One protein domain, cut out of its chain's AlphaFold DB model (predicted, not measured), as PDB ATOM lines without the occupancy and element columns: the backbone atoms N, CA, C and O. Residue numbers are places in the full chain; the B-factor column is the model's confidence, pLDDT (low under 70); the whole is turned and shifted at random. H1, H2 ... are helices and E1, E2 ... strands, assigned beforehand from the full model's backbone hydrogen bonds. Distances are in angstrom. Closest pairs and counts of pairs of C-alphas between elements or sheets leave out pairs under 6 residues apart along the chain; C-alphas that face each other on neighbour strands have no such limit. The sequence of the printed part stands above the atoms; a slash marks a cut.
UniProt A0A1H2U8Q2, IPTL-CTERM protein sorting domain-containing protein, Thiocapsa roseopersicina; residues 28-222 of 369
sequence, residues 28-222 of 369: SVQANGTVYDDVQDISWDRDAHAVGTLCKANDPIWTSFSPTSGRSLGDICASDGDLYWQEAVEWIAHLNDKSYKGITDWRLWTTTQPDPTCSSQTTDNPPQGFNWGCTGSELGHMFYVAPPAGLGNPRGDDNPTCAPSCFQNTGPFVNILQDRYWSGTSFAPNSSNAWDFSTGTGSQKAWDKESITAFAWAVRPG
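AT A GLANCE: This is residues 28 to 222 of the 369 residues of the protein "IPTL-CTERM protein sorting domain-containing protein" of Thiocapsa roseopersicina (UniProt A0A1H2U8Q2). There is little regular structure: a loop-rich, rounded body holds the sheet E3-E4-E5 between helices H4 and H5, with a smaller sheet, E1-E2-E6, nearby and short helices H1 to H3 at one end. The 195 residues run E1 E2 H1 H2 H3 H4 H5 E3 E4 E5 E6, mixed; named elements hold 68. Both sheets are antiparallel. It is compact, radius of gyration of the C-alphas 16.0 A, spanning 43 by 37 by 32 A.

HOW THE PARTS SIT: E3, residues 180 to 186, E4, 193 to 198, and E5, 203 to 208, form a meander, each strand the antiparallel neighbour of the one before; N 183 and O 195, and N 196 and O 205, are 2.8 A apart. H4, residues 85 to 97, and H5, 138 to 144, are on opposite faces; closest C-alphas include Trp 85 and Trp 182, 6.6 A, and Leu 139 and Phe 197, 7.3 A. E2, residues 42 to 45, neighbours E1, 34 to 37 (N 35 to O 44, 2.8 A), and E6, 218 to 221 (N 43 to O 220, 2.9 A). H1, residues 50 to 56, touches H2, 60 to 63, at C-alphas 54 and 62, 5.6 A, and H3, 73 to 78, at 55 and 77, 5.9 A. Every O i to N i+4 pair is within hydrogen-bond range in H1, H3, H4 and H5; H2 is too short for one.

IN THESE COORDINATES: E1 begins at C-alpha 34 (-33.138, -30.242, -26.119); E6 ends at C-alpha 221 (-32.583, -33.757, -14.739). H4 is 18.8 A long, E5 16.2 A.

THE WHOLE: The printed part has no cut. The links H4 to H5 and H5 to E3 are long. Residues 159 to 161 and 163 to 164 have pLDDT under 70.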
ATOM      1  N   SER A  28     -31.956 -22.458 -22.883       87.06
ATOM      2  CA  SER A  28     -30.900 -22.544 -23.902       87.06
ATOM      3  C   SER A  28     -30.995 -23.814 -24.750       87.06
ATOM      4  O   SER A  28     -31.114 -24.926 -24.246       87.06
ATOM      5  N   VAL A  29     -30.956 -23.661 -26.078       88.50
ATOM      6  CA  VAL A  29     -31.027 -24.801 -27.008       88.50
ATOM      7  C   VAL A  29     -29.690 -25.537 -27.042       88.50
ATOM      8  O   VAL A  29     -28.648 -24.944 -27.311       88.50
ATOM      9  N   GLN A  30     -29.739 -26.851 -26.852       86.56
ATOM     10  CA  GLN A  30     -28.593 -27.753 -26.911       86.56
ATOM     11  C   GLN A  30     -28.517 -28.444 -28.282       86.56
ATOM     12  O   GLN A  30     -29.518 -28.599 -28.986       86.56
ATOM     13  N   ALA A  31     -27.321 -28.889 -28.676       82.69
ATOM     14  CA  ALA A  31     -27.059 -29.444 -30.010       82.69
ATOM     15  C   ALA A  31     -27.842 -30.729 -30.312       82.69
ATOM     16  O   ALA A  31     -28.184 -30.985 -31.463       82.69
ATOM     17  N   ASN A  32     -28.173 -31.513 -29.287       84.50
ATOM     18  CA  ASN A  32     -29.002 -32.708 -29.425       84.50
ATOM     19  C   ASN A  32     -30.508 -32.395 -29.570       84.50
ATOM     20  O   ASN A  32     -31.331 -33.307 -29.613       84.50
ATOM     21  N   GLY A  33     -30.884 -31.115 -29.650       90.31
ATOM     22  CA  GLY A  33     -32.265 -30.684 -29.837       90.31
ATOM     23  C   GLY A  33     -33.098 -30.727 -28.559       90.31
ATOM     24  O   GLY A  33     -34.296 -30.984 -28.643       90.31
ATOM     25  N   THR A  34     -32.471 -30.493 -27.406       94.81
ATOM     26  CA  THR A  34     -33.138 -30.242 -26.119       94.81
ATOM     27  C   THR A  34     -33.015 -28.767 -25.732       94.81
ATOM     28  O   THR A  34     -32.257 -28.021 -26.356       94.81
ATOM     29  N   VAL A  35     -33.765 -28.325 -24.726       94.31
ATOM     30  CA  VAL A  35     -33.682 -26.976 -24.149       94.31
ATOM     31  C   VAL A  35     -33.333 -27.106 -22.675       94.31
ATOM     32  O   VAL A  35     -34.112 -27.682 -21.921       94.31
ATOM     33  N   TYR A  36     -32.172 -26.599 -22.269       92.81
ATOM     34  CA  TYR A  36     -31.764 -26.563 -20.869       92.81
ATOM     35  C   TYR A  36     -32.385 -25.359 -20.160       92.81
ATOM     36  O   TYR A  36     -32.258 -24.232 -20.633       92.81
ATOM     37  N   ASP A  37     -33.052 -25.629 -19.046       92.94
ATOM     38  CA  ASP A  37     -33.518 -24.676 -18.046       92.94
ATOM     39  C   ASP A  37     -32.538 -24.736 -16.868       92.94
ATOM     40  O   ASP A  37     -32.525 -25.698 -16.099       92.94
ATOM     41  N   ASP A  38     -31.685 -23.725 -16.763       89.12
ATOM     42  CA  ASP A  38     -30.644 -23.605 -15.740       89.12
ATOM     43  C   ASP A  38     -31.175 -23.127 -14.380       89.12
ATOM     44  O   ASP A  38     -30.479 -23.246 -13.371       89.12
ATOM     45  N   VAL A  39     -32.414 -22.627 -14.323       87.88
ATOM     46  CA  VAL A  39     -33.087 -22.258 -13.071       87.88
ATOM     47  C   VAL A  39     -33.634 -23.498 -12.383       87.88
ATOM     48  O   VAL A  39     -33.472 -23.661 -11.173       87.88
ATOM     49  N   GLN A  40     -34.277 -24.376 -13.150       91.44
ATOM     50  CA  GLN A  40     -34.832 -25.630 -12.641       91.44
ATOM     51  C   GLN A  40     -33.831 -26.792 -12.697       91.44
ATOM     52  O   GLN A  40     -34.111 -27.856 -12.148       91.44
ATOM     53  N   ASP A  41     -32.679 -26.585 -13.340       92.44
ATOM     54  CA  ASP A  41     -31.669 -27.600 -13.638       92.44
ATOM     55  C   ASP A  41     -32.285 -28.840 -14.307       92.44
ATOM     56  O   ASP A  41     -32.152 -29.972 -13.838       92.44
ATOM     57  N   ILE A  42     -33.014 -28.620 -15.406       94.94
ATOM     58  CA  ILE A  42     -33.642 -29.678 -16.214       94.94
ATOM     59  C   ILE A  42     -33.492 -29.395 -17.706       94.94
ATOM     60  O   ILE A  42     -33.467 -28.250 -18.142       94.94
ATOM     61  N   SER A  43     -33.444 -30.448 -18.518       95.88
ATOM     62  CA  SER A  43     -33.505 -30.335 -19.976       95.88
ATOM     63  C   SER A  43     -34.836 -30.855 -20.498       95.88
ATOM     64  O   SER A  43     -35.202 -32.003 -20.257       95.88
ATOM     65  N   TRP A  44     -35.535 -30.024 -21.256       97.69
ATOM     66  CA  TRP A  44     -36.765 -30.356 -21.964       97.69
ATOM     67  C   TRP A  44     -36.444 -30.893 -23.358       97.69
ATOM     68  O   TRP A  44     -35.517 -30.404 -24.011       97.69
ATOM     69  N   ASP A  45     -37.230 -31.834 -23.877       98.12
ATOM     70  CA  ASP A  45     -37.240 -32.031 -25.326       98.12
ATOM     71  C   ASP A  45     -37.712 -30.734 -25.999       98.12
ATOM     72  O   ASP A  45     -38.702 -30.131 -25.584       98.12
ATOM     73  N   ARG A  46     -36.994 -30.269 -27.028       96.69
ATOM     74  CA  ARG A  46     -37.398 -29.061 -27.755       96.69
ATOM     75  C   ARG A  46     -38.714 -29.277 -28.497       96.69
ATOM     76  O   ARG A  46     -39.448 -28.314 -28.699       96.69
ATOM     77  N   ASP A  47     -38.969 -30.510 -28.931       98.00
ATOM     78  CA  ASP A  47     -40.230 -30.911 -29.544       98.00
ATOM     79  C   ASP A  47     -41.239 -31.303 -28.462       98.00
ATOM     80  O   ASP A  47     -41.194 -32.398 -27.903       98.00
ATOM     81  N   ALA A  48     -42.176 -30.405 -28.179       97.00
ATOM     82  CA  ALA A  48     -43.224 -30.653 -27.199       97.00
ATOM     83  C   ALA A  48     -44.281 -31.658 -27.681       97.00
ATOM     84  O   ALA A  48     -45.216 -31.959 -26.948       97.00
ATOM     85  N   HIS A  49     -44.182 -32.169 -28.910       97.50
ATOM     86  CA  HIS A  49     -45.147 -33.097 -29.494       97.50
ATOM     87  C   HIS A  49     -44.459 -34.283 -30.177       97.50
ATOM     88  O   HIS A  49     -44.900 -34.776 -31.216       97.50
ATOM     89  N   ALA A  50     -43.387 -34.785 -29.558       98.25
ATOM     90  CA  ALA A  50     -42.559 -35.852 -30.115       98.25
ATOM     91  C   ALA A  50     -43.361 -37.080 -30.593       98.25
ATOM     92  O   ALA A  50     -43.050 -37.623 -31.648       98.25
ATOM     93  N   VAL A  51     -44.419 -37.499 -29.883       98.44
ATOM     94  CA  VAL A  51     -45.277 -38.629 -30.303       98.44
ATOM     95  C   VAL A  51     -45.877 -38.381 -31.690       98.44
ATOM     96  O   VAL A  51     -45.715 -39.196 -32.599       98.44
ATOM     97  N   GLY A  52     -46.548 -37.242 -31.872       98.12
ATOM     98  CA  GLY A  52     -47.196 -36.901 -33.133       98.12
ATOM     99  C   GLY A  52     -46.196 -36.606 -34.244       98.12
ATOM    100  O   GLY A  52     -46.399 -37.062 -35.371       98.12
ATOM    101  N   THR A  53     -45.090 -35.919 -33.938       98.31
ATOM    102  CA  THR A  53     -43.992 -35.690 -34.891       98.31
ATOM    103  C   THR A  53     -43.423 -37.012 -35.407       98.31
ATOM    104  O   THR A  53     -43.368 -37.235 -36.619       98.31
ATOM    105  N   LEU A  54     -43.027 -37.906 -34.497       98.38
ATOM    106  CA  LEU A  54     -42.402 -39.182 -34.841       98.38
ATOM    107  C   LEU A  54     -43.392 -40.114 -35.539       98.38
ATOM    108  O   LEU A  54     -43.004 -40.815 -36.475       98.38
ATOM    109  N   CYS A  55     -44.674 -40.082 -35.161       98.00
ATOM    110  CA  CYS A  55     -45.673 -40.857 -35.878       98.00
ATOM    111  C   CYS A  55     -45.864 -40.387 -37.322       98.00
ATOM    112  O   CYS A  55     -45.809 -41.199 -38.246       98.00
ATOM    113  N   LYS A  56     -46.061 -39.082 -37.541       97.62
ATOM    114  CA  LYS A  56     -46.268 -38.522 -38.888       97.62
ATOM    115  C   LYS A  56     -45.062 -38.772 -39.798       97.62
ATOM    116  O   LYS A  56     -45.227 -38.925 -41.005       97.62
ATOM    117  N   ALA A  57     -43.866 -38.857 -39.217       97.88
ATOM    118  CA  ALA A  57     -42.634 -39.216 -39.912       97.88
ATOM    119  C   ALA A  57     -42.448 -40.730 -40.135       97.88
ATOM    120  O   ALA A  57     -41.518 -41.124 -40.838       97.88
ATOM    121  N   ASN A  58     -43.307 -41.576 -39.555       96.75
ATOM    122  CA  ASN A  58     -43.143 -43.029 -39.501       96.75
ATOM    123  C   ASN A  58     -41.754 -43.437 -38.968       96.75
ATOM    124  O   ASN A  58     -41.075 -44.303 -39.528       96.75
ATOM    125  N   ASP A  59     -41.313 -42.766 -37.903       98.06
ATOM    126  CA  ASP A  59     -39.975 -42.923 -37.338       98.06
ATOM    127  C   ASP A  59     -39.780 -44.320 -36.694       98.06
ATOM    128  O   ASP A  59     -40.717 -44.862 -36.094       98.06
ATOM    129  N   PRO A  60     -38.583 -44.937 -36.770       97.38
ATOM    130  CA  PRO A  60     -38.283 -46.208 -36.102       97.38
ATOM    131  C   PRO A  60     -38.537 -46.217 -34.586       97.38
ATOM    132  O   PRO A  60     -38.927 -47.247 -34.030       97.38
ATOM    133  N   ILE A  61     -38.344 -45.086 -33.905       97.06
ATOM    134  CA  ILE A  61     -38.681 -44.946 -32.487       97.06
ATOM    135  C   ILE A  61     -40.186 -45.100 -32.322       97.06
ATOM    136  O   ILE A  61     -40.626 -45.922 -31.531       97.06
ATOM    137  N   TRP A  62     -40.990 -44.393 -33.113       97.94
ATOM    138  CA  TRP A  62     -42.442 -44.522 -33.048       97.94
ATOM    139  C   TRP A  62     -42.928 -45.935 -33.401       97.94
ATOM    140  O   TRP A  62     -43.679 -46.546 -32.648       97.94
ATOM    141  N   THR A  63     -42.475 -46.484 -34.525       97.88
ATOM    142  CA  THR A  63     -42.956 -47.783 -35.034       97.88
ATOM    143  C   THR A  63     -42.568 -48.975 -34.156       97.88
ATOM    144  O   THR A  63     -43.132 -50.055 -34.315       97.88
ATOM    145  N   SER A  64     -41.632 -48.788 -33.219       97.25
ATOM    146  CA  SER A  64     -41.257 -49.793 -32.221       97.25
ATOM    147  C   SER A  64     -41.927 -49.604 -30.857       97.25
ATOM    148  O   SER A  64     -41.700 -50.422 -29.967       97.25
ATOM    149  N   PHE A  65     -42.739 -48.556 -30.674       98.06
ATOM    150  CA  PHE A  65     -43.508 -48.351 -29.451       98.06
ATOM    151  C   PHE A  65     -44.633 -49.386 -29.333       98.06
ATOM    152  O   PHE A  65     -45.279 -49.740 -30.317       98.06
ATOM    153  N   SER A  66     -44.881 -49.886 -28.124       95.62
ATOM    154  CA  SER A  66     -45.923 -50.882 -27.870       95.62
ATOM    155  C   SER A  66     -46.621 -50.573 -26.540       95.62
ATOM    156  O   SER A  66     -46.148 -51.026 -25.498       95.62
ATOM    157  N   PRO A  67     -47.712 -49.783 -26.556       95.62
ATOM    158  CA  PRO A  67     -48.463 -49.462 -25.346       95.62
ATOM    159  C   PRO A  67     -49.246 -50.676 -24.835       95.62
ATOM    160  O   PRO A  67     -49.752 -51.485 -25.618       95.62
ATOM    161  N   THR A  68     -49.394 -50.793 -23.516       94.12
ATOM    162  CA  THR A  68     -50.099 -51.922 -22.878       94.12
ATOM    163  C   THR A  68     -51.617 -51.742 -22.808       94.12
ATOM    164  O   THR A  68     -52.341 -52.701 -22.542       94.12
ATOM    165  N   SER A  69     -52.116 -50.541 -23.107       90.25
ATOM    166  CA  SER A  69     -53.543 -50.181 -23.124       90.25
ATOM    167  C   SER A  69     -54.379 -50.949 -24.157       90.25
ATOM    168  O   SER A  69     -55.607 -50.957 -24.082       90.25
ATOM    169  N   GLY A  70     -53.730 -51.549 -25.160       87.56
ATOM    170  CA  GLY A  70     -54.386 -52.185 -26.301       87.56
ATOM    171  C   GLY A  70     -54.816 -51.224 -27.418       87.56
ATOM    172  O   GLY A  70     -55.319 -51.704 -28.436       87.56
ATOM    173  N   ARG A  71     -54.601 -49.901 -27.289       93.88
ATOM    174  CA  ARG A  71     -54.757 -48.963 -28.419       93.88
ATOM    175  C   ARG A  71     -53.707 -49.264 -29.485       93.88
ATOM    176  O   ARG A  71     -52.535 -49.480 -29.177       93.88
ATOM    177  N   SER A  72     -54.116 -49.271 -30.753       96.19
ATOM    178  CA  SER A  72     -53.160 -49.442 -31.846       96.19
ATOM    179  C   SER A  72     -52.348 -48.159 -32.054       96.19
ATOM    180  O   SER A  72     -52.849 -47.053 -31.836       96.19
ATOM    181  N   LEU A  73     -51.111 -48.286 -32.546       97.50
ATOM    182  CA  LEU A  73     -50.320 -47.119 -32.957       97.50
ATOM    183  C   LEU A  73     -51.066 -46.285 -34.014       97.50
ATOM    184  O   LEU A  73     -51.023 -45.060 -33.980       97.50
ATOM    185  N   GLY A  74     -51.807 -46.930 -34.921       97.00
ATOM    186  CA  GLY A  74     -52.623 -46.229 -35.915       97.00
ATOM    187  C   GLY A  74     -53.662 -45.300 -35.279       97.00
ATOM    188  O   GLY A  74     -53.772 -44.149 -35.694       97.00
ATOM    189  N   ASP A  75     -54.362 -45.768 -34.242       96.81
ATOM    190  CA  ASP A  75     -55.385 -44.981 -33.541       96.81
ATOM    191  C   ASP A  75     -54.774 -43.822 -32.752       96.81
ATOM    192  O   ASP A  75     -55.292 -42.707 -32.792       96.81
ATOM    193  N   ILE A  76     -53.656 -44.067 -32.061       97.62
ATOM    194  CA  ILE A  76     -52.926 -43.017 -31.333       97.62
ATOM    195  C   ILE A  76     -52.475 -41.934 -32.313       97.62
ATOM    196  O   ILE A  76     -52.712 -40.753 -32.090       97.62
ATOM    197  N   CYS A  77     -51.890 -42.324 -33.443       97.56
ATOM    198  CA  CYS A  77     -51.425 -41.381 -34.451       97.56
ATOM    199  C   CYS A  77     -52.545 -40.571 -35.105       97.56
ATOM    200  O   CYS A  77     -52.383 -39.378 -35.363       97.56
ATOM    201  N   ALA A  78     -53.679 -41.220 -35.385       97.12
ATOM    202  CA  ALA A  78     -54.857 -40.569 -35.945       97.12
ATOM    203  C   ALA A  78     -55.476 -39.552 -34.970       97.12
ATOM    204  O   ALA A  78     -56.087 -38.586 -35.419       97.12
ATOM    205  N   SER A  79     -55.272 -39.741 -33.664       95.38
ATOM    206  CA  SER A  79     -55.642 -38.806 -32.592       95.38
ATOM    207  C   SER A  79     -54.514 -37.814 -32.265       95.38
ATOM    208  O   SER A  79     -54.310 -37.419 -31.120       95.38
ATOM    209  N   ASP A  80     -53.711 -37.462 -33.275       95.31
ATOM    210  CA  ASP A  80     -52.548 -36.583 -33.158       95.31
ATOM    211  C   ASP A  80     -51.523 -37.020 -32.094       95.31
ATOM    212  O   ASP A  80     -50.732 -36.212 -31.640       95.31
ATOM    213  N   GLY A  81     -51.446 -38.292 -31.708       96.88
ATOM    214  CA  GLY A  81     -50.446 -38.768 -30.747       96.88
ATOM    215  C   GLY A  81     -50.788 -38.488 -29.283       96.88
ATOM    216  O   GLY A  81     -49.881 -38.403 -28.455       96.88
ATOM    217  N   ASP A  82     -52.068 -38.316 -28.960       96.81
ATOM    218  CA  ASP A  82     -52.532 -38.223 -27.580       96.81
ATOM    219  C   ASP A  82     -52.485 -39.582 -26.849       96.81
ATOM    220  O   ASP A  82     -52.678 -40.659 -27.420       96.81
ATOM    221  N   LEU A  83     -52.198 -39.543 -25.550       98.38
ATOM    222  CA  LEU A  83     -51.920 -40.729 -24.748       98.38
ATOM    223  C   LEU A  83     -52.763 -40.728 -23.470       98.38
ATOM    224  O   LEU A  83     -52.898 -39.703 -22.794       98.38
ATOM    225  N   TYR A  84     -53.293 -41.889 -23.091       98.06
ATOM    226  CA  TYR A  84     -53.686 -42.134 -21.704       98.06
ATOM    227  C   TYR A  84     -52.462 -41.991 -20.800       98.06
ATOM    228  O   TYR A  84     -51.320 -42.139 -21.241       98.06
ATOM    229  N   TRP A  85     -52.677 -41.736 -19.511       98.44
ATOM    230  CA  TRP A  85     -51.559 -41.452 -18.611       98.44
ATOM    231  C   TRP A  85     -50.544 -42.604 -18.553       98.44
ATOM    232  O   TRP A  85     -49.336 -42.377 -18.604       98.44
ATOM    233  N   GLN A  86     -51.028 -43.850 -18.517       97.88
ATOM    234  CA  GLN A  86     -50.165 -45.032 -18.532       97.88
ATOM    235  C   GLN A  86     -49.371 -45.148 -19.845       97.88
ATOM    236  O   GLN A  86     -48.181 -45.451 -19.814       97.88
ATOM    237  N   GLU A  87     -49.987 -44.832 -20.987       98.38
ATOM    238  CA  GLU A  87     -49.306 -44.821 -22.288       98.38
ATOM    239  C   GLU A  87     -48.227 -43.727 -22.344       98.38
ATOM    240  O   GLU A  87     -47.171 -43.947 -22.926       98.38
ATOM    241  N   ALA A  88     -48.449 -42.569 -21.711       98.69
ATOM    242  CA  ALA A  88     -47.452 -41.503 -21.603       98.69
ATOM    243  C   ALA A  88     -46.237 -41.934 -20.765       98.69
ATOM    244  O   ALA A  88     -45.097 -41.658 -21.139       98.69
ATOM    245  N   VAL A  89     -46.461 -42.649 -19.659       98.44
ATOM    246  CA  VAL A  89     -45.380 -43.231 -18.845       98.44
ATOM    247  C   VAL A  89     -44.601 -44.286 -19.638       98.44
ATOM    248  O   VAL A  89     -43.370 -44.287 -19.624       98.44
ATOM    249  N   GLU A  90     -45.298 -45.155 -20.368       98.50
ATOM    250  CA  GLU A  90     -44.684 -46.172 -21.230       98.50
ATOM    251  C   GLU A  90     -43.919 -45.556 -22.399       98.50
ATOM    252  O   GLU A  90     -42.837 -46.028 -22.741       98.50
ATOM    253  N   TRP A  91     -44.435 -44.472 -22.978       98.75
ATOM    254  CA  TRP A  91     -43.761 -43.722 -24.028       98.75
ATOM    255  C   TRP A  91     -42.419 -43.172 -23.546       98.75
ATOM    256  O   TRP A  91     -41.401 -43.354 -24.206       98.75
ATOM    257  N   ILE A  92     -42.382 -42.568 -22.358       98.75
ATOM    258  CA  ILE A  92     -41.133 -42.109 -21.742       98.75
ATOM    259  C   ILE A  92     -40.158 -43.271 -21.503       98.75
ATOM    260  O   ILE A  92     -38.976 -43.155 -21.827       98.75
ATOM    261  N   ALA A  93     -40.635 -44.405 -20.978       98.56
ATOM    262  CA  ALA A  93     -39.795 -45.590 -20.793       98.56
ATOM    263  C   ALA A  93     -39.222 -46.100 -22.130       98.56
ATOM    264  O   ALA A  93     -38.060 -46.500 -22.204       98.56
ATOM    265  N   HIS A  94     -40.014 -46.023 -23.197       98.56
ATOM    266  CA  HIS A  94     -39.605 -46.375 -24.551       98.56
ATOM    267  C   HIS A  94     -38.553 -45.416 -25.125       98.56
ATOM    268  O   HIS A  94     -37.568 -45.873 -25.702       98.56
ATOM    269  N   LEU A  95     -38.688 -44.101 -24.915       98.50
ATOM    270  CA  LEU A  95     -37.653 -43.129 -25.300       98.50
ATOM    271  C   LEU A  95     -36.299 -43.458 -24.655       98.50
ATOM    272  O   LEU A  95     -35.263 -43.347 -25.314       98.50
ATOM    273  N   ASN A  96     -36.317 -43.906 -23.397       97.62
ATOM    274  CA  ASN A  96     -35.114 -44.311 -22.673       97.62
ATOM    275  C   ASN A  96     -34.491 -45.592 -23.235       97.62
ATOM    276  O   ASN A  96     -33.282 -45.627 -23.459       97.62
ATOM    277  N   ASP A  97     -35.301 -46.614 -23.532       97.44
ATOM    278  CA  ASP A  97     -34.835 -47.843 -24.194       97.44
ATOM    279  C   ASP A  97     -34.185 -47.543 -25.553       97.44
ATOM    280  O   ASP A  97     -33.146 -48.106 -25.903       97.44
ATOM    281  N   LYS A  98     -34.752 -46.595 -26.309       96.62
ATOM    282  CA  LYS A  98     -34.233 -46.193 -27.623       96.62
ATOM    283  C   LYS A  98     -33.098 -45.183 -27.576       96.62
ATOM    284  O   LYS A  98     -32.604 -44.811 -28.639       96.62
ATOM    285  N   SER A  99     -32.660 -44.757 -26.389       93.62
ATOM    286  CA  SER A  99     -31.662 -43.692 -26.239       93.62
ATOM    287  C   SER A  99     -32.020 -42.468 -27.090       93.62
ATOM    288  O   SER A  99     -31.187 -41.943 -27.837       93.62
ATOM    289  N   TYR A 100     -33.289 -42.054 -27.058       95.25
ATOM    290  CA  TYR A 100     -33.788 -40.961 -27.884       95.25
ATOM    291  C   TYR A 100     -32.958 -39.696 -27.650       95.25
ATOM    292  O   TYR A 100     -32.819 -39.243 -26.515       95.25
ATOM    293  N   LYS A 101     -32.380 -39.142 -28.726       93.44
ATOM    294  CA  LYS A 101     -31.439 -37.999 -28.688       93.44
ATOM    295  C   LYS A 101     -30.183 -38.241 -27.833       93.44
ATOM    296  O   LYS A 101     -29.577 -37.290 -27.341       93.44
ATOM    297  N   GLY A 102     -29.785 -39.504 -27.674       90.44
ATOM    298  CA  GLY A 102     -28.655 -39.918 -26.840       90.44
ATOM    299  C   GLY A 102     -28.944 -39.887 -25.338       90.44
ATOM    300  O   GLY A 102     -28.006 -39.907 -24.550       90.44
ATOM    301  N   ILE A 103     -30.217 -39.811 -24.940       92.62
ATOM    302  CA  ILE A 103     -30.657 -39.666 -23.548       92.62
ATOM    303  C   ILE A 103     -31.421 -40.919 -23.112       92.62
ATOM    304  O   ILE A 103     -32.239 -41.443 -23.867       92.62
ATOM    305  N   THR A 104     -31.160 -41.380 -21.887       95.00
ATOM    306  CA  THR A 104     -31.733 -42.610 -21.309       95.00
ATOM    307  C   THR A 104     -32.417 -42.403 -19.953       95.00
ATOM    308  O   THR A 104     -32.860 -43.368 -19.332       95.00
ATOM    309  N   ASP A 105     -32.515 -41.157 -19.489       95.88
ATOM    310  CA  ASP A 105     -33.102 -40.750 -18.208       95.88
ATOM    311  C   ASP A 105     -34.260 -39.745 -18.375       95.88
ATOM    312  O   ASP A 105     -34.540 -38.940 -17.481       95.88
ATOM    313  N   TRP A 106     -34.967 -39.805 -19.509       98.50
ATOM    314  CA  TRP A 106     -36.219 -39.085 -19.717       98.50
ATOM    315  C   TRP A 106     -37.259 -39.466 -18.666       98.50
ATOM    316  O   TRP A 106     -37.410 -40.627 -18.277       98.50
ATOM    317  N   ARG A 107     -38.042 -38.470 -18.266       98.56
ATOM    318  CA  ARG A 107     -39.224 -38.578 -17.419       98.56
ATOM    319  C   ARG A 107     -40.316 -37.634 -17.920       98.56
ATOM    320  O   ARG A 107     -40.054 -36.712 -18.692       98.56
ATOM    321  N   LEU A 108     -41.541 -37.830 -17.443       98.69
ATOM    322  CA  LEU A 108     -42.522 -36.747 -17.468       98.69
ATOM    323  C   LEU A 108     -42.106 -35.671 -16.455       98.69
ATOM    324  O   LEU A 108     -41.486 -35.960 -15.422       98.69
ATOM    325  N   TRP A 109     -42.460 -34.426 -16.747       98.25
ATOM    326  CA  TRP A 109     -42.302 -33.323 -15.806       98.25
ATOM    327  C   TRP A 109     -43.191 -33.528 -14.573       98.25
ATOM    328  O   TRP A 109     -44.191 -34.254 -14.600       98.25
ATOM    329  N   THR A 110     -42.822 -32.907 -13.462       97.75
ATOM    330  CA  THR A 110     -43.443 -33.120 -12.156       97.75
ATOM    331  C   THR A 110     -44.148 -31.875 -11.648       97.75
ATOM    332  O   THR A 110     -43.799 -30.737 -11.958       97.75
ATOM    333  N   THR A 111     -45.181 -32.128 -10.854       96.38
ATOM    334  CA  THR A 111     -45.956 -31.120 -10.143       96.38
ATOM    335  C   THR A 111     -45.661 -31.215  -8.651       96.38
ATOM    336  O   THR A 111     -45.891 -32.269  -8.051       96.38
ATOM    337  N   THR A 112     -45.206 -30.121  -8.040       95.75
ATOM    338  CA  THR A 112     -45.113 -30.004  -6.576       95.75
ATOM    339  C   THR A 112     -46.513 -29.875  -5.968       95.75
ATOM    340  O   THR A 112     -47.336 -29.123  -6.483       95.75
ATOM    341  N   GLN A 113     -46.806 -30.601  -4.883       95.19
ATOM    342  CA  GLN A 113     -48.095 -30.532  -4.178       95.19
ATOM    343  C   GLN A 113     -47.927 -30.572  -2.646       95.19
ATOM    344  O   GLN A 113     -47.179 -31.419  -2.153       95.19
ATOM    345  N   PRO A 114     -48.652 -29.728  -1.884       94.75
ATOM    346  CA  PRO A 114     -49.394 -28.556  -2.359       94.75
ATOM    347  C   PRO A 114     -48.439 -27.484  -2.901       94.75
ATOM    348  O   PRO A 114     -47.416 -27.190  -2.285       94.75
ATOM    349  N   ASP A 115     -48.782 -26.884  -4.039       96.00
ATOM    350  CA  ASP A 115     -48.071 -25.716  -4.568       96.00
ATOM    351  C   ASP A 115     -48.772 -24.432  -4.092       96.00
ATOM    352  O   ASP A 115     -49.872 -24.133  -4.567       96.00
ATOM    353  N   PRO A 116     -48.166 -23.648  -3.178       95.69
ATOM    354  CA  PRO A 116     -48.785 -22.445  -2.624       95.69
ATOM    355  C   PRO A 116     -48.925 -21.300  -3.637       95.69
ATOM    356  O   PRO A 116     -49.607 -20.320  -3.346       95.69
ATOM    357  N   THR A 117     -48.277 -21.390  -4.802       96.50
ATOM    358  CA  THR A 117     -48.339 -20.356  -5.845       96.50
ATOM    359  C   THR A 117     -49.571 -20.490  -6.741       96.50
ATOM    360  O   THR A 117     -49.981 -19.515  -7.376       96.50
ATOM    361  N   CYS A 118     -50.214 -21.662  -6.728       96.62
ATOM    362  CA  CYS A 118     -51.489 -21.882  -7.393       96.62
ATOM    363  C   CYS A 118     -52.589 -20.953  -6.855       96.62
ATOM    364  O   CYS A 118     -52.725 -20.748  -5.646       96.62
ATOM    365  N   SER A 119     -53.450 -20.471  -7.752       95.50
ATOM    366  CA  SER A 119     -54.558 -19.561  -7.449       95.50
ATOM    367  C   SER A 119     -55.670 -20.198  -6.618       95.50
ATOM    368  O   SER A 119     -56.537 -19.497  -6.097       95.50
ATOM    369  N   SER A 120     -55.687 -21.523  -6.488       95.81
ATOM    370  CA  SER A 120     -56.655 -22.248  -5.671       95.81
ATOM    371  C   SER A 120     -55.981 -23.347  -4.861       95.81
ATOM    372  O   SER A 120     -55.071 -24.016  -5.344       95.81
ATOM    373  N   GLN A 121     -56.458 -23.533  -3.631       96.06
ATOM    374  CA  GLN A 121     -55.987 -24.547  -2.688       96.06
ATOM    375  C   GLN A 121     -57.185 -25.352  -2.179       96.06
ATOM    376  O   GLN A 121     -58.221 -24.769  -1.850       96.06
ATOM    377  N   THR A 122     -57.067 -26.676  -2.115       93.31
ATOM    378  CA  THR A 122     -58.081 -27.549  -1.511       93.31
ATOM    379  C   THR A 122     -57.797 -27.774  -0.030       93.31
ATOM    380  O   THR A 122     -56.676 -27.609   0.452       93.31
ATOM    381  N   THR A 123     -58.827 -28.197   0.703       90.50
ATOM    382  CA  THR A 123     -58.707 -28.703   2.078       90.50
ATOM    383  C   THR A 123     -58.687 -30.234   2.116       90.50
ATOM    384  O   THR A 123     -59.074 -30.821   3.128       90.50
ATOM    385  N   ASP A 124     -58.314 -30.883   1.007       85.69
ATOM    386  CA  ASP A 124     -58.175 -32.340   0.952       85.69
ATOM    387  C   ASP A 124     -57.077 -32.816   1.912       85.69
ATOM    388  O   ASP A 124     -56.293 -32.026   2.444       85.69
ATOM    389  N   ASN A 125     -56.999 -34.128   2.130       85.56
ATOM    390  CA  ASN A 125     -55.919 -34.738   2.894       85.56
ATOM    391  C   ASN A 125     -55.136 -35.724   2.006       85.56
ATOM    392  O   ASN A 125     -55.628 -36.833   1.784       85.56
ATOM    393  N   PRO A 126     -53.939 -35.358   1.503       91.62
ATOM    394  CA  PRO A 126     -53.223 -34.095   1.740       91.62
ATOM    395  C   PRO A 126     -53.792 -32.904   0.930       91.62
ATOM    396  O   PRO A 126     -54.396 -33.142  -0.119       91.62
ATOM    397  N   PRO A 127     -53.574 -31.640   1.357       94.25
ATOM    398  CA  PRO A 127     -54.005 -30.447   0.616       94.25
ATOM    399  C   PRO A 127     -53.382 -30.364  -0.779       94.25
ATOM    400  O   PRO A 127     -52.260 -30.832  -0.975       94.25
ATOM    401  N   GLN A 128     -54.088 -29.748  -1.733       96.19
ATOM    402  CA  GLN A 128     -53.656 -29.642  -3.134       96.19
ATOM    403  C   GLN A 128     -53.750 -28.202  -3.654       96.19
ATOM    404  O   GLN A 128     -54.735 -27.516  -3.392       96.19
ATOM    405  N   GLY A 129     -52.770 -27.773  -4.448       97.00
ATOM    406  CA  GLY A 129     -52.788 -26.541  -5.236       97.00
ATOM    407  C   GLY A 129     -53.185 -26.820  -6.690       97.00
ATOM    408  O   GLY A 129     -52.679 -27.754  -7.313       97.00
ATOM    409  N   PHE A 130     -54.102 -26.031  -7.246       96.75
ATOM    410  CA  PHE A 130     -54.630 -26.236  -8.600       96.75
ATOM    411  C   PHE A 130     -55.071 -24.921  -9.257       96.75
ATOM    412  O   PHE A 130     -55.021 -23.854  -8.643       96.75
ATOM    413  N   ASN A 131     -55.549 -25.017 -10.498       95.19
ATOM    414  CA  ASN A 131     -55.907 -23.907 -11.379       95.19
ATOM    415  C   ASN A 131     -54.679 -23.152 -11.910       95.19
ATOM    416  O   ASN A 131     -53.857 -23.764 -12.578       95.19
ATOM    417  N   TRP A 132     -54.574 -21.839 -11.724       94.50
ATOM    418  CA  TRP A 132     -53.605 -21.007 -12.448       94.50
ATOM    419  C   TRP A 132     -52.433 -20.589 -11.567       94.50
ATOM    420  O   TRP A 132     -52.545 -20.548 -10.348       94.50
ATOM    421  N   GLY A 133     -51.305 -20.231 -12.177       94.06
ATOM    422  CA  GLY A 133     -50.155 -19.669 -11.462       94.06
ATOM    423  C   GLY A 133     -49.308 -20.667 -10.674       94.06
ATOM    424  O   GLY A 133     -48.473 -20.230  -9.892       94.06
ATOM    425  N   CYS A 134     -49.512 -21.970 -10.879       96.31
ATOM    426  CA  CYS A 134     -48.783 -23.053 -10.217       96.31
ATOM    427  C   CYS A 134     -47.308 -23.128 -10.662       96.31
ATOM    428  O   CYS A 134     -46.936 -23.960 -11.484       96.31
ATOM    429  N   THR A 135     -46.465 -22.225 -10.166       95.94
ATOM    430  CA  THR A 135     -45.031 -22.113 -10.499       95.94
ATOM    431  C   THR A 135     -44.121 -23.097  -9.763       95.94
ATOM    432  O   THR A 135     -42.938 -23.157 -10.067       95.94
ATOM    433  N   GLY A 136     -44.637 -23.881  -8.813       95.06
ATOM    434  CA  GLY A 136     -43.912 -25.010  -8.217       95.06
ATOM    435  C   GLY A 136     -43.938 -26.274  -9.087       95.06
ATOM    436  O   GLY A 136     -43.225 -27.236  -8.804       95.06
ATOM    437  N   SER A 137     -44.780 -26.298 -10.119       96.00
ATOM    438  CA  SER A 137     -44.760 -27.294 -11.191       96.00
ATOM    439  C   SER A 137     -43.692 -26.945 -12.219       96.00
ATOM    440  O   SER A 137     -43.591 -25.785 -12.601       96.00
ATOM    441  N   GLU A 138     -42.946 -27.928 -12.726       97.62
ATOM    442  CA  GLU A 138     -41.867 -27.666 -13.691       97.62
ATOM    443  C   GLU A 138     -42.386 -27.011 -14.980       97.62
ATOM    444  O   GLU A 138     -41.796 -26.052 -15.488       97.62
ATOM    445  N   LEU A 139     -43.529 -27.489 -15.491       96.75
ATOM    446  CA  LEU A 139     -44.171 -26.910 -16.673       96.75
ATOM    447  C   LEU A 139     -44.856 -25.575 -16.347       96.75
ATOM    448  O   LEU A 139     -44.840 -24.652 -17.160       96.75
ATOM    449  N   GLY A 140     -45.418 -25.442 -15.144       96.25
ATOM    450  CA  GLY A 140     -46.022 -24.191 -14.693       96.25
ATOM    451  C   GLY A 140     -44.997 -23.071 -14.487       96.25
ATOM    452  O   GLY A 140     -45.250 -21.935 -14.888       96.25
ATOM    453  N   HIS A 141     -43.816 -23.379 -13.947       95.75
ATOM    454  CA  HIS A 141     -42.683 -22.460 -13.861       95.75
ATOM    455  C   HIS A 141     -42.274 -21.981 -15.254       95.75
ATOM    456  O   HIS A 141     -42.298 -20.780 -15.520       95.75
ATOM    457  N   MET A 142     -41.991 -22.921 -16.168       94.94
ATOM    458  CA  MET A 142     -41.625 -22.612 -17.553       94.94
ATOM    459  C   MET A 142     -42.683 -21.729 -18.229       94.94
ATOM    460  O   MET A 142     -42.345 -20.779 -18.929       94.94
ATOM    461  N   PHE A 143     -43.970 -22.004 -18.004       94.50
ATOM    462  CA  PHE A 143     -45.067 -21.239 -18.584       94.50
ATOM    463  C   PHE A 143     -45.147 -19.804 -18.035       94.50
ATOM    464  O   PHE A 143     -45.216 -18.860 -18.823       94.50
ATOM    465  N   TYR A 144     -45.163 -19.634 -16.709       92.94
ATOM    466  CA  TYR A 144     -45.530 -18.372 -16.055       92.94
ATOM    467  C   TYR A 144     -44.365 -17.440 -15.749       92.94
ATOM    468  O   TYR A 144     -44.544 -16.221 -15.764       92.94
ATOM    469  N   VAL A 145     -43.196 -17.983 -15.411       90.56
ATOM    470  CA  VAL A 145     -42.061 -17.161 -14.983       90.56
ATOM    471  C   VAL A 145     -41.580 -16.319 -16.157       90.56
ATOM    472  O   VAL A 145     -41.495 -16.797 -17.285       90.56
ATOM    473  N   ALA A 146     -41.322 -15.035 -15.907       83.94
ATOM    474  CA  ALA A 146     -40.911 -14.110 -16.951       83.94
ATOM    475  C   ALA A 146     -39.544 -14.506 -17.545       83.94
ATOM    476  O   ALA A 146     -38.680 -15.010 -16.818       83.94
ATOM    477  N   PRO A 147     -39.301 -14.226 -18.837       79.75
ATOM    478  CA  PRO A 147     -37.976 -14.376 -19.423       79.75
ATOM    479  C   PRO A 147     -36.913 -13.597 -18.626       79.75
ATOM    480  O   PRO A 147     -37.212 -12.513 -18.115       79.75
ATOM    481  N   PRO A 148     -35.668 -14.097 -18.535       77.69
ATOM    482  CA  PRO A 148     -35.135 -15.262 -19.255       77.69
ATOM    483  C   PRO A 148     -35.390 -16.634 -18.592       77.69
ATOM    484  O   PRO A 148     -35.208 -17.655 -19.249       77.69
ATOM    485  N   ALA A 149     -35.882 -16.659 -17.348       76.31
ATOM    486  CA  ALA A 149     -36.088 -17.871 -16.541       76.31
ATOM    487  C   ALA A 149     -37.320 -18.720 -16.933       76.31
ATOM    488  O   ALA A 149     -37.517 -19.817 -16.421       76.31
ATOM    489  N   GLY A 150     -38.175 -18.206 -17.815       88.06
ATOM    490  CA  GLY A 150     -39.361 -18.885 -18.326       88.06
ATOM    491  C   GLY A 150     -39.925 -18.148 -19.539       88.06
ATOM    492  O   GLY A 150     -39.220 -17.386 -20.204       88.06
ATOM    493  N   LEU A 151     -41.201 -18.372 -19.846       90.25
ATOM    494  CA  LEU A 151     -41.857 -17.844 -21.043       90.25
ATOM    495  C   LEU A 151     -42.749 -16.620 -20.780       90.25
ATOM    496  O   LEU A 151     -43.053 -15.879 -21.714       90.25
ATOM    497  N   GLY A 152     -43.139 -16.356 -19.531       90.12
ATOM    498  CA  GLY A 152     -43.945 -15.188 -19.160       90.12
ATOM    499  C   GLY A 152     -45.347 -15.169 -19.771       90.12
ATOM    500  O   GLY A 152     -45.870 -14.094 -20.068       90.12
ATOM    501  N   ASN A 153     -45.947 -16.338 -20.005       90.00
ATOM    502  CA  ASN A 153     -47.294 -16.430 -20.557       90.00
ATOM    503  C   ASN A 153     -48.359 -16.030 -19.514       90.00
ATOM    504  O   ASN A 153     -48.230 -16.371 -18.334       90.00
ATOM    505  N   PRO A 154     -49.427 -15.317 -19.921       88.25
ATOM    506  CA  PRO A 154     -50.487 -14.887 -19.013       88.25
ATOM    507  C   PRO A 154     -51.343 -16.055 -18.507       88.25
ATOM    508  O   PRO A 154     -51.492 -17.083 -19.168       88.25
ATOM    509  N   ARG A 155     -51.977 -15.870 -17.344       88.00
ATOM    510  CA  ARG A 155     -53.023 -16.780 -16.862       88.00
ATOM    511  C   ARG A 155     -54.322 -16.568 -17.643       88.00
ATOM    512  O   ARG A 155     -54.630 -15.447 -18.049       88.00
ATOM    513  N   GLY A 156     -55.098 -17.636 -17.817       83.19
ATOM    514  CA  GLY A 156     -56.403 -17.556 -18.473       83.19
ATOM    515  C   GLY A 156     -57.463 -16.774 -17.690       83.19
ATOM    516  O   GLY A 156     -58.376 -16.228 -18.302       83.19
ATOM    517  N   ASP A 157     -57.351 -16.690 -16.363       81.69
ATOM    518  CA  ASP A 157     -58.255 -15.911 -15.507       81.69
ATOM    519  C   ASP A 157     -57.929 -14.407 -15.502       81.69
ATOM    520  O   ASP A 157     -58.842 -13.582 -15.520       81.69
ATOM    521  N   ASP A 158     -56.646 -14.048 -15.556       71.38
ATOM    522  CA  ASP A 158     -56.190 -12.651 -15.596       71.38
ATOM    523  C   ASP A 158     -56.425 -11.970 -16.953       71.38
ATOM    524  O   ASP A 158     -56.414 -10.738 -17.050       71.38
ATOM    525  N   ASN A 159     -56.603 -12.748 -18.024       68.88
ATOM    526  CA  ASN A 159     -56.639 -12.214 -19.377       68.88
ATOM    527  C   ASN A 159     -57.803 -12.779 -20.214       68.88
ATOM    528  O   ASN A 159     -57.611 -13.686 -21.021       68.88
ATOM    529  N   PRO A 160     -59.006 -12.174 -20.150       65.12
ATOM    530  CA  PRO A 160     -60.139 -12.578 -20.987       65.12
ATOM    531  C   PRO A 160     -59.900 -12.372 -22.496       65.12
ATOM    532  O   PRO A 160     -60.710 -12.816 -23.307       65.12
ATOM    533  N   THR A 161     -58.805 -11.704 -22.889       63.31
ATOM    534  CA  THR A 161     -58.421 -11.495 -24.294       63.31
ATOM    535  C   THR A 161     -57.410 -12.509 -24.818       63.31
ATOM    536  O   THR A 161     -57.185 -12.539 -26.024       63.31
ATOM    537  N   CYS A 162     -56.853 -13.393 -23.977       71.38
ATOM    538  CA  CYS A 162     -56.025 -14.501 -24.460       71.38
ATOM    539  C   CYS A 162     -56.840 -15.652 -25.066       71.38
ATOM    540  O   CYS A 162     -56.374 -16.776 -25.137       71.38
ATOM    541  N   ALA A 163     -58.053 -15.389 -25.553       64.12
ATOM    542  CA  ALA A 163     -58.748 -16.311 -26.438       64.12
ATOM    543  C   ALA A 163     -58.155 -16.199 -27.860       64.12
ATOM    544  O   ALA A 163     -57.977 -15.083 -28.352       64.12
ATOM    545  N   PRO A 164     -57.864 -17.309 -28.560       65.94
ATOM    546  CA  PRO A 164     -58.179 -18.693 -28.199       65.94
ATOM    547  C   PRO A 164     -57.124 -19.398 -27.322       65.94
ATOM    548  O   PRO A 164     -57.393 -20.510 -26.882       65.94
ATOM    549  N   SER A 165     -55.956 -18.793 -27.064       74.19
ATOM    550  CA  SER A 165     -54.931 -19.359 -26.175       74.19
ATOM    551  C   SER A 165     -54.051 -18.320 -25.477       74.19
ATOM    552  O   SER A 165     -53.648 -17.302 -26.051       74.19
ATOM    553  N   CYS A 166     -53.713 -18.633 -24.229       76.88
ATOM    554  CA  CYS A 166     -52.821 -17.856 -23.373       76.88
ATOM    555  C   CYS A 166     -51.349 -18.221 -23.567       76.88
ATOM    556  O   CYS A 166     -50.482 -17.592 -22.971       76.88
ATOM    557  N   PHE A 167     -51.055 -19.165 -24.459       79.81
ATOM    558  CA  PHE A 167     -49.698 -19.525 -24.840       79.81
ATOM    559  C   PHE A 167     -49.210 -18.692 -26.029       79.81
ATOM    560  O   PHE A 167     -49.274 -19.111 -27.184       79.81
ATOM    561  N   GLN A 168     -48.769 -17.470 -25.735       81.38
ATOM    562  CA  GLN A 168     -48.344 -16.479 -26.730       81.38
ATOM    563  C   GLN A 168     -46.832 -16.493 -26.979       81.38
ATOM    564  O   GLN A 168     -46.384 -16.135 -28.066       81.38
ATOM    565  N   ASN A 169     -46.049 -16.911 -25.988       86.88
ATOM    566  CA  ASN A 169     -44.607 -17.051 -26.077       86.88
ATOM    567  C   ASN A 169     -44.225 -18.524 -25.929       86.88
ATOM    568  O   ASN A 169     -44.350 -19.103 -24.852       86.88
ATOM    569  N   THR A 170     -43.741 -19.119 -27.014       88.81
ATOM    570  CA  THR A 170     -43.255 -20.504 -27.037       88.81
ATOM    571  C   THR A 170     -41.755 -20.600 -26.762       88.81
ATOM    572  O   THR A 170     -41.233 -21.701 -26.621       88.81
ATOM    573  N   GLY A 171     -41.041 -19.470 -26.712       89.88
ATOM    574  CA  GLY A 171     -39.591 -19.431 -26.546       89.88
ATOM    575  C   GLY A 171     -38.857 -20.342 -27.545       89.88
ATOM    576  O   GLY A 171     -39.189 -20.333 -28.731       89.88
ATOM    577  N   PRO A 172     -37.859 -21.128 -27.099       90.12
ATOM    578  CA  PRO A 172     -37.057 -21.987 -27.976       90.12
ATOM    579  C   PRO A 172     -37.750 -23.293 -28.404       90.12
ATOM    580  O   PRO A 172     -37.156 -24.092 -29.131       90.12
ATOM    581  N   PHE A 173     -38.965 -23.548 -27.930       94.75
ATOM    582  CA  PHE A 173     -39.668 -24.804 -28.144       94.75
ATOM    583  C   PHE A 173     -40.431 -24.836 -29.466       94.75
ATOM    584  O   PHE A 173     -40.859 -23.807 -29.991       94.75
ATOM    585  N   VAL A 174     -40.627 -26.043 -29.993       94.50
ATOM    586  CA  VAL A 174     -41.351 -26.295 -31.242       94.50
ATOM    587  C   VAL A 174     -42.485 -27.289 -31.020       94.50
ATOM    588  O   VAL A 174     -42.465 -28.067 -30.069       94.50
ATOM    589  N   ASN A 175     -43.478 -27.242 -31.913       94.94
ATOM    590  CA  ASN A 175     -44.661 -28.108 -31.908       94.94
ATOM    591  C   ASN A 175     -45.427 -28.129 -30.575       94.94
ATOM    592  O   ASN A 175     -46.008 -29.143 -30.206       94.94
ATOM    593  N   ILE A 176     -45.453 -27.017 -29.839       91.75
ATOM    594  CA  ILE A 176     -46.304 -26.943 -28.651       91.75
ATOM    595  C   ILE A 176     -47.764 -26.905 -29.090       91.75
ATOM    596  O   ILE A 176     -48.172 -26.041 -29.869       91.75
ATOM    597  N   LEU A 177     -48.550 -27.832 -28.557       92.00
ATOM    598  CA  LEU A 177     -49.991 -27.869 -28.722       92.00
ATOM    599  C   LEU A 177     -50.647 -27.047 -27.622       92.00
ATOM    600  O   LEU A 177     -50.169 -27.013 -26.492       92.00
ATOM    601  N   GLN A 178     -51.747 -26.375 -27.950       90.25
ATOM    602  CA  GLN A 178     -52.533 -25.572 -27.008       90.25
ATOM    603  C   GLN A 178     -53.529 -26.456 -26.250       90.25
ATOM    604  O   GLN A 178     -54.735 -26.227 -26.279       90.25
ATOM    605  N   ASP A 179     -53.015 -27.490 -25.596       92.81
ATOM    606  CA  ASP A 179     -53.810 -28.538 -24.969       92.81
ATOM    607  C   ASP A 179     -53.144 -29.012 -23.669       92.81
ATOM    608  O   ASP A 179     -52.288 -28.334 -23.094       92.81
ATOM    609  N   ARG A 180     -53.599 -30.144 -23.150       95.69
ATOM    610  CA  ARG A 180     -53.172 -30.734 -21.893       95.69
ATOM    611  C   ARG A 180     -51.917 -31.556 -22.092       95.69
ATOM    612  O   ARG A 180     -51.810 -32.353 -23.022       95.69
ATOM    613  N   TYR A 181     -51.014 -31.413 -21.141       98.25
ATOM    614  CA  TYR A 181     -49.836 -32.242 -21.003       98.25
ATOM    615  C   TYR A 181     -49.921 -33.020 -19.702       98.25
ATOM    616  O   TYR A 181     -50.268 -32.448 -18.670       98.25
ATOM    617  N   TRP A 182     -49.602 -34.311 -19.736       98.69
ATOM    618  CA  TRP A 182     -49.547 -35.135 -18.533       98.69
ATOM    619  C   TRP A 182     -48.292 -34.845 -17.710       98.69
ATOM    620  O   TRP A 182     -47.179 -34.834 -18.238       98.69
ATOM    621  N   SER A 183     -48.473 -34.700 -16.397       98.62
ATOM    622  CA  SER A 183     -47.397 -34.776 -15.411       98.62
ATOM    623  C   SER A 183     -47.122 -36.230 -15.029       98.62
ATOM    624  O   SER A 183     -48.028 -37.062 -14.984       98.62
ATOM    625  N   GLY A 184     -45.885 -36.529 -14.633       98.12
ATOM    626  CA  GLY A 184     -45.541 -37.783 -13.957       98.12
ATOM    627  C   GLY A 184     -46.112 -37.893 -12.537       98.12
ATOM    628  O   GLY A 184     -46.070 -38.967 -11.938       98.12
ATOM    629  N   THR A 185     -46.659 -36.809 -11.979       98.19
ATOM    630  CA  THR A 185     -47.208 -36.790 -10.619       98.19
ATOM    631  C   THR A 185     -48.636 -37.355 -10.578       98.19
ATOM    632  O   THR A 185     -49.570 -36.781 -11.142       98.19
ATOM    633  N   SER A 186     -48.836 -38.455  -9.842       97.31
ATOM    634  CA  SER A 186     -50.179 -38.964  -9.509       97.31
ATOM    635  C   SER A 186     -50.882 -38.067  -8.484       97.31
ATOM    636  O   SER A 186     -50.246 -37.501  -7.596       97.31
ATOM    637  N   PHE A 187     -52.206 -37.957  -8.573       96.69
ATOM    638  CA  PHE A 187     -53.003 -37.164  -7.641       96.69
ATOM    639  C   PHE A 187     -53.127 -37.887  -6.292       96.69
ATOM    640  O   PHE A 187     -53.759 -38.935  -6.191       96.69
ATOM    641  N   ALA A 188     -52.511 -37.343  -5.242       96.38
ATOM    642  CA  ALA A 188     -52.392 -38.038  -3.959       96.38
ATOM    643  C   ALA A 188     -53.740 -38.401  -3.290       96.38
ATOM    644  O   ALA A 188     -53.837 -39.513  -2.773       96.38
ATOM    645  N   PRO A 189     -54.790 -37.548  -3.310       95.44
ATOM    646  CA  PRO A 189     -56.080 -37.900  -2.707       95.44
ATOM    647  C   PRO A 189     -56.838 -39.018  -3.442       95.44
ATOM    648  O   PRO A 189     -57.669 -39.690  -2.836       95.44
ATOM    649  N   ASN A 190     -56.570 -39.229  -4.737       95.12
ATOM    650  CA  ASN A 190     -57.137 -40.324  -5.524       95.12
ATOM    651  C   ASN A 190     -56.150 -40.779  -6.611       95.12
ATOM    652  O   ASN A 190     -56.003 -40.122  -7.642       95.12
ATOM    653  N   SER A 191     -55.533 -41.945  -6.409       95.62
ATOM    654  CA  SER A 191     -54.491 -42.492  -7.285       95.62
ATOM    655  C   SER A 191     -54.960 -42.888  -8.689       95.62
ATOM    656  O   SER A 191     -54.108 -43.107  -9.555       95.62
ATOM    657  N   SER A 192     -56.275 -42.982  -8.926       97.81
ATOM    658  CA  SER A 192     -56.834 -43.135 -10.276       97.81
ATOM    659  C   SER A 192     -56.620 -41.889 -11.132       97.81
ATOM    660  O   SER A 192     -56.680 -41.980 -12.352       97.81
ATOM    661  N   ASN A 193     -56.306 -40.748 -10.511       98.06
ATOM    662  CA  ASN A 193     -56.069 -39.497 -11.210       98.06
ATOM    663  C   ASN A 193     -54.572 -39.151 -11.292       98.06
ATOM    664  O   ASN A 193     -53.757 -39.548 -10.451       98.06
ATOM    665  N   ALA A 194     -54.212 -38.357 -12.293       98.44
ATOM    666  CA  ALA A 194     -52.904 -37.726 -12.441       98.44
ATOM    667  C   ALA A 194     -53.049 -36.238 -12.754       98.44
ATOM    668  O   ALA A 194     -54.106 -35.798 -13.208       98.44
ATOM    669  N   TRP A 195     -51.994 -35.470 -12.487       98.50
ATOM    670  CA  TRP A 195     -51.962 -34.043 -12.792       98.50
ATOM    671  C   TRP A 195     -51.727 -33.787 -14.283       98.50
ATOM    672  O   TRP A 195     -50.873 -34.426 -14.896       98.50
ATOM    673  N   ASP A 196     -52.448 -32.821 -14.844       98.06
ATOM    674  CA  ASP A 196     -52.216 -32.237 -16.160       98.06
ATOM    675  C   ASP A 196     -51.933 -30.737 -16.053       98.06
ATOM    676  O   ASP A 196     -52.286 -30.078 -15.070       98.06
ATOM    677  N   PHE A 197     -51.321 -30.186 -17.096       97.44
ATOM    678  CA  PHE A 197     -51.222 -28.747 -17.306       97.44
ATOM    679  C   PHE A 197     -51.702 -28.410 -18.716       97.44
ATOM    680  O   PHE A 197     -51.181 -28.930 -19.702       97.44
ATOM    681  N   SER A 198     -52.699 -27.535 -18.818       94.88
ATOM    682  CA  SER A 198     -53.225 -27.035 -20.086       94.88
ATOM    683  C   SER A 198     -52.435 -25.809 -20.523       94.88
ATOM    684  O   SER A 198     -52.614 -24.731 -19.961       94.88
ATOM    685  N   THR A 199     -51.609 -25.929 -21.559       92.31
ATOM    686  CA  THR A 199     -50.893 -24.776 -22.135       92.31
ATOM    687  C   THR A 199     -51.863 -23.782 -22.777       92.31
ATOM    688  O   THR A 199     -51.616 -22.585 -22.750       92.31
ATOM    689  N   GLY A 200     -53.025 -24.225 -23.269       89.56
ATOM    690  CA  GLY A 200     -54.042 -23.327 -23.831       89.56
ATOM    691  C   GLY A 200     -54.537 -22.251 -22.852       89.56
ATOM    692  O   GLY A 200     -54.854 -21.138 -23.262       89.56
ATOM    693  N   THR A 201     -54.570 -22.551 -21.549       89.75
ATOM    694  CA  THR A 201     -55.125 -21.647 -20.517       89.75
ATOM    695  C   THR A 201     -54.199 -21.399 -19.323       89.75
ATOM    696  O   THR A 201     -54.509 -20.575 -18.460       89.75
ATOM    697  N   GLY A 202     -53.091 -22.132 -19.232       92.31
ATOM    698  CA  GLY A 202     -52.215 -22.203 -18.066       92.31
ATOM    699  C   GLY A 202     -52.790 -22.991 -16.879       92.31
ATOM    700  O   GLY A 202     -52.227 -22.947 -15.791       92.31
ATOM    701  N   SER A 203     -53.932 -23.676 -17.013       93.81
ATOM    702  CA  SER A 203     -54.555 -24.331 -15.853       93.81
ATOM    703  C   SER A 203     -53.926 -25.690 -15.537       93.81
ATOM    704  O   SER A 203     -53.841 -26.537 -16.424       93.81
ATOM    705  N   GLN A 204     -53.624 -25.938 -14.266       97.00
ATOM    706  CA  GLN A 204     -53.210 -27.225 -13.715       97.00
ATOM    707  C   GLN A 204     -54.375 -27.916 -12.997       97.00
ATOM    708  O   GLN A 204     -54.986 -27.331 -12.095       97.00
ATOM    709  N   LYS A 205     -54.698 -29.156 -13.376       96.81
ATOM    710  CA  LYS A 205     -55.818 -29.930 -12.808       96.81
ATOM    711  C   LYS A 205     -55.451 -31.407 -12.675       96.81
ATOM    712  O   LYS A 205     -54.379 -31.824 -13.089       96.81
ATOM    713  N   ALA A 206     -56.323 -32.188 -12.041       97.00
ATOM    714  CA  ALA A 206     -56.165 -33.632 -11.931       97.00
ATOM    715  C   ALA A 206     -57.334 -34.350 -12.611       97.00
ATOM    716  O   ALA A 206     -58.493 -33.992 -12.386       97.00
ATOM    717  N   TRP A 207     -57.028 -35.374 -13.404       97.88
ATOM    718  CA  TRP A 207     -58.007 -36.140 -14.178       97.88
ATOM    719  C   TRP A 207     -57.755 -37.626 -14.079       97.88
ATOM    720  O   TRP A 207     -56.625 -38.050 -13.844       97.88
ATOM    721  N   ASP A 208     -58.818 -38.396 -14.278       98.00
ATOM    722  CA  ASP A 208     -58.765 -39.849 -14.334       98.00
ATOM    723  C   ASP A 208     -57.838 -40.324 -15.466       98.00
ATOM    724  O   ASP A 208     -57.924 -39.848 -16.601       98.00
ATOM    725  N   LYS A 209     -56.936 -41.249 -15.126       97.69
ATOM    726  CA  LYS A 209     -55.841 -41.726 -15.983       97.69
ATOM    727  C   LYS A 209     -56.308 -42.503 -17.216       97.69
ATOM    728  O   LYS A 209     -55.526 -42.635 -18.158       97.69
ATOM    729  N   GLU A 210     -57.535 -43.019 -17.194       95.62
ATOM    730  CA  GLU A 210     -58.102 -43.906 -18.219       95.62
ATOM    731  C   GLU A 210     -59.259 -43.256 -18.992       95.62
ATOM    732  O   GLU A 210     -59.687 -43.775 -20.020       95.62
ATOM    733  N   SER A 211     -59.773 -42.117 -18.521       94.12
ATOM    734  CA  SER A 211     -60.950 -41.463 -19.107       94.12
ATOM    735  C   SER A 211     -60.619 -40.337 -20.085       94.12
ATOM    736  O   SER A 211     -61.506 -39.899 -20.821       94.12
ATOM    737  N   ILE A 212     -59.380 -39.835 -20.083       95.62
ATOM    738  CA  ILE A 212     -58.927 -38.792 -21.009       95.62
ATOM    739  C   ILE A 212     -57.553 -39.121 -21.586       95.62
ATOM    740  O   ILE A 212     -56.722 -39.756 -20.937       95.62
ATOM    741  N   THR A 213     -57.296 -38.609 -22.780       97.25
ATOM    742  CA  THR A 213     -55.975 -38.575 -23.401       97.25
ATOM    743  C   THR A 213     -55.377 -37.169 -23.282       97.25
ATOM    744  O   THR A 213     -56.099 -36.172 -23.201       97.25
ATOM    745  N   ALA A 214     -54.050 -37.085 -23.219       98.12
ATOM    746  CA  ALA A 214     -53.295 -35.834 -23.229       98.12
ATOM    747  C   ALA A 214     -51.888 -36.074 -23.801       98.12
ATOM    748  O   ALA A 214     -51.499 -37.212 -24.072       98.12
ATOM    749  N   PHE A 215     -51.104 -35.016 -23.994       98.56
ATOM    750  CA  PHE A 215     -49.778 -35.116 -24.603       98.56
ATOM    751  C   PHE A 215     -48.673 -35.367 -23.570       98.56
ATOM    752  O   PHE A 215     -48.765 -34.970 -22.407       98.56
ATOM    753  N   ALA A 216     -47.596 -36.025 -23.998       98.25
ATOM    754  CA  ALA A 216     -46.419 -36.282 -23.176       98.25
ATOM    755  C   ALA A 216     -45.270 -35.366 -23.606       98.25
ATOM    756  O   ALA A 216     -44.853 -35.402 -24.762       98.25
ATOM    757  N   TRP A 217     -44.734 -34.584 -22.668       98.38
ATOM    758  CA  TRP A 217     -43.548 -33.762 -22.897       98.38
ATOM    759  C   TRP A 217     -42.407 -34.270 -22.021       98.38
ATOM    760  O   TRP A 217     -42.478 -34.218 -20.791       98.38
ATOM    761  N   ALA A 218     -41.385 -34.819 -22.674       98.38
ATOM    762  CA  ALA A 218     -40.239 -35.409 -22.007       98.38
ATOM    763  C   ALA A 218     -39.308 -34.331 -21.433       98.38
ATOM    764  O   ALA A 218     -38.961 -33.359 -22.109       98.38
ATOM    765  N   VAL A 219     -38.869 -34.549 -20.197       98.31
ATOM    766  CA  VAL A 219     -37.813 -33.781 -19.529       98.31
ATOM    767  C   VAL A 219     -36.816 -34.725 -18.880       98.31
ATOM    768  O   VAL A 219     -37.129 -35.888 -18.630       98.31
ATOM    769  N   ARG A 220     -35.627 -34.239 -18.553       96.94
ATOM    770  CA  ARG A 220     -34.649 -34.969 -17.743       96.94
ATOM    771  C   ARG A 220     -33.957 -34.035 -16.749       96.94
ATOM    772  O   ARG A 220     -33.909 -32.831 -17.008       96.94
ATOM    773  N   PRO A 221     -33.409 -34.551 -15.639       94.88
ATOM    774  CA  PRO A 221     -32.583 -33.757 -14.739       94.88
ATOM    775  C   PRO A 221     -31.306 -33.259 -15.420       94.88
ATOM    776  O   PRO A 221     -30.684 -33.980 -16.197       94.88
ATOM    777  N   GLY A 222     -30.886 -32.056 -15.061       90.50
ATOM    778  CA  GLY A 222     -29.623 -31.464 -15.461       90.50
ATOM    779  C   GLY A 222     -29.537 -31.043 -16.923       90.50
ATOM    780  O   GLY A 222     -30.402 -31.311 -17.769       90.50
TER     781      GLY A 222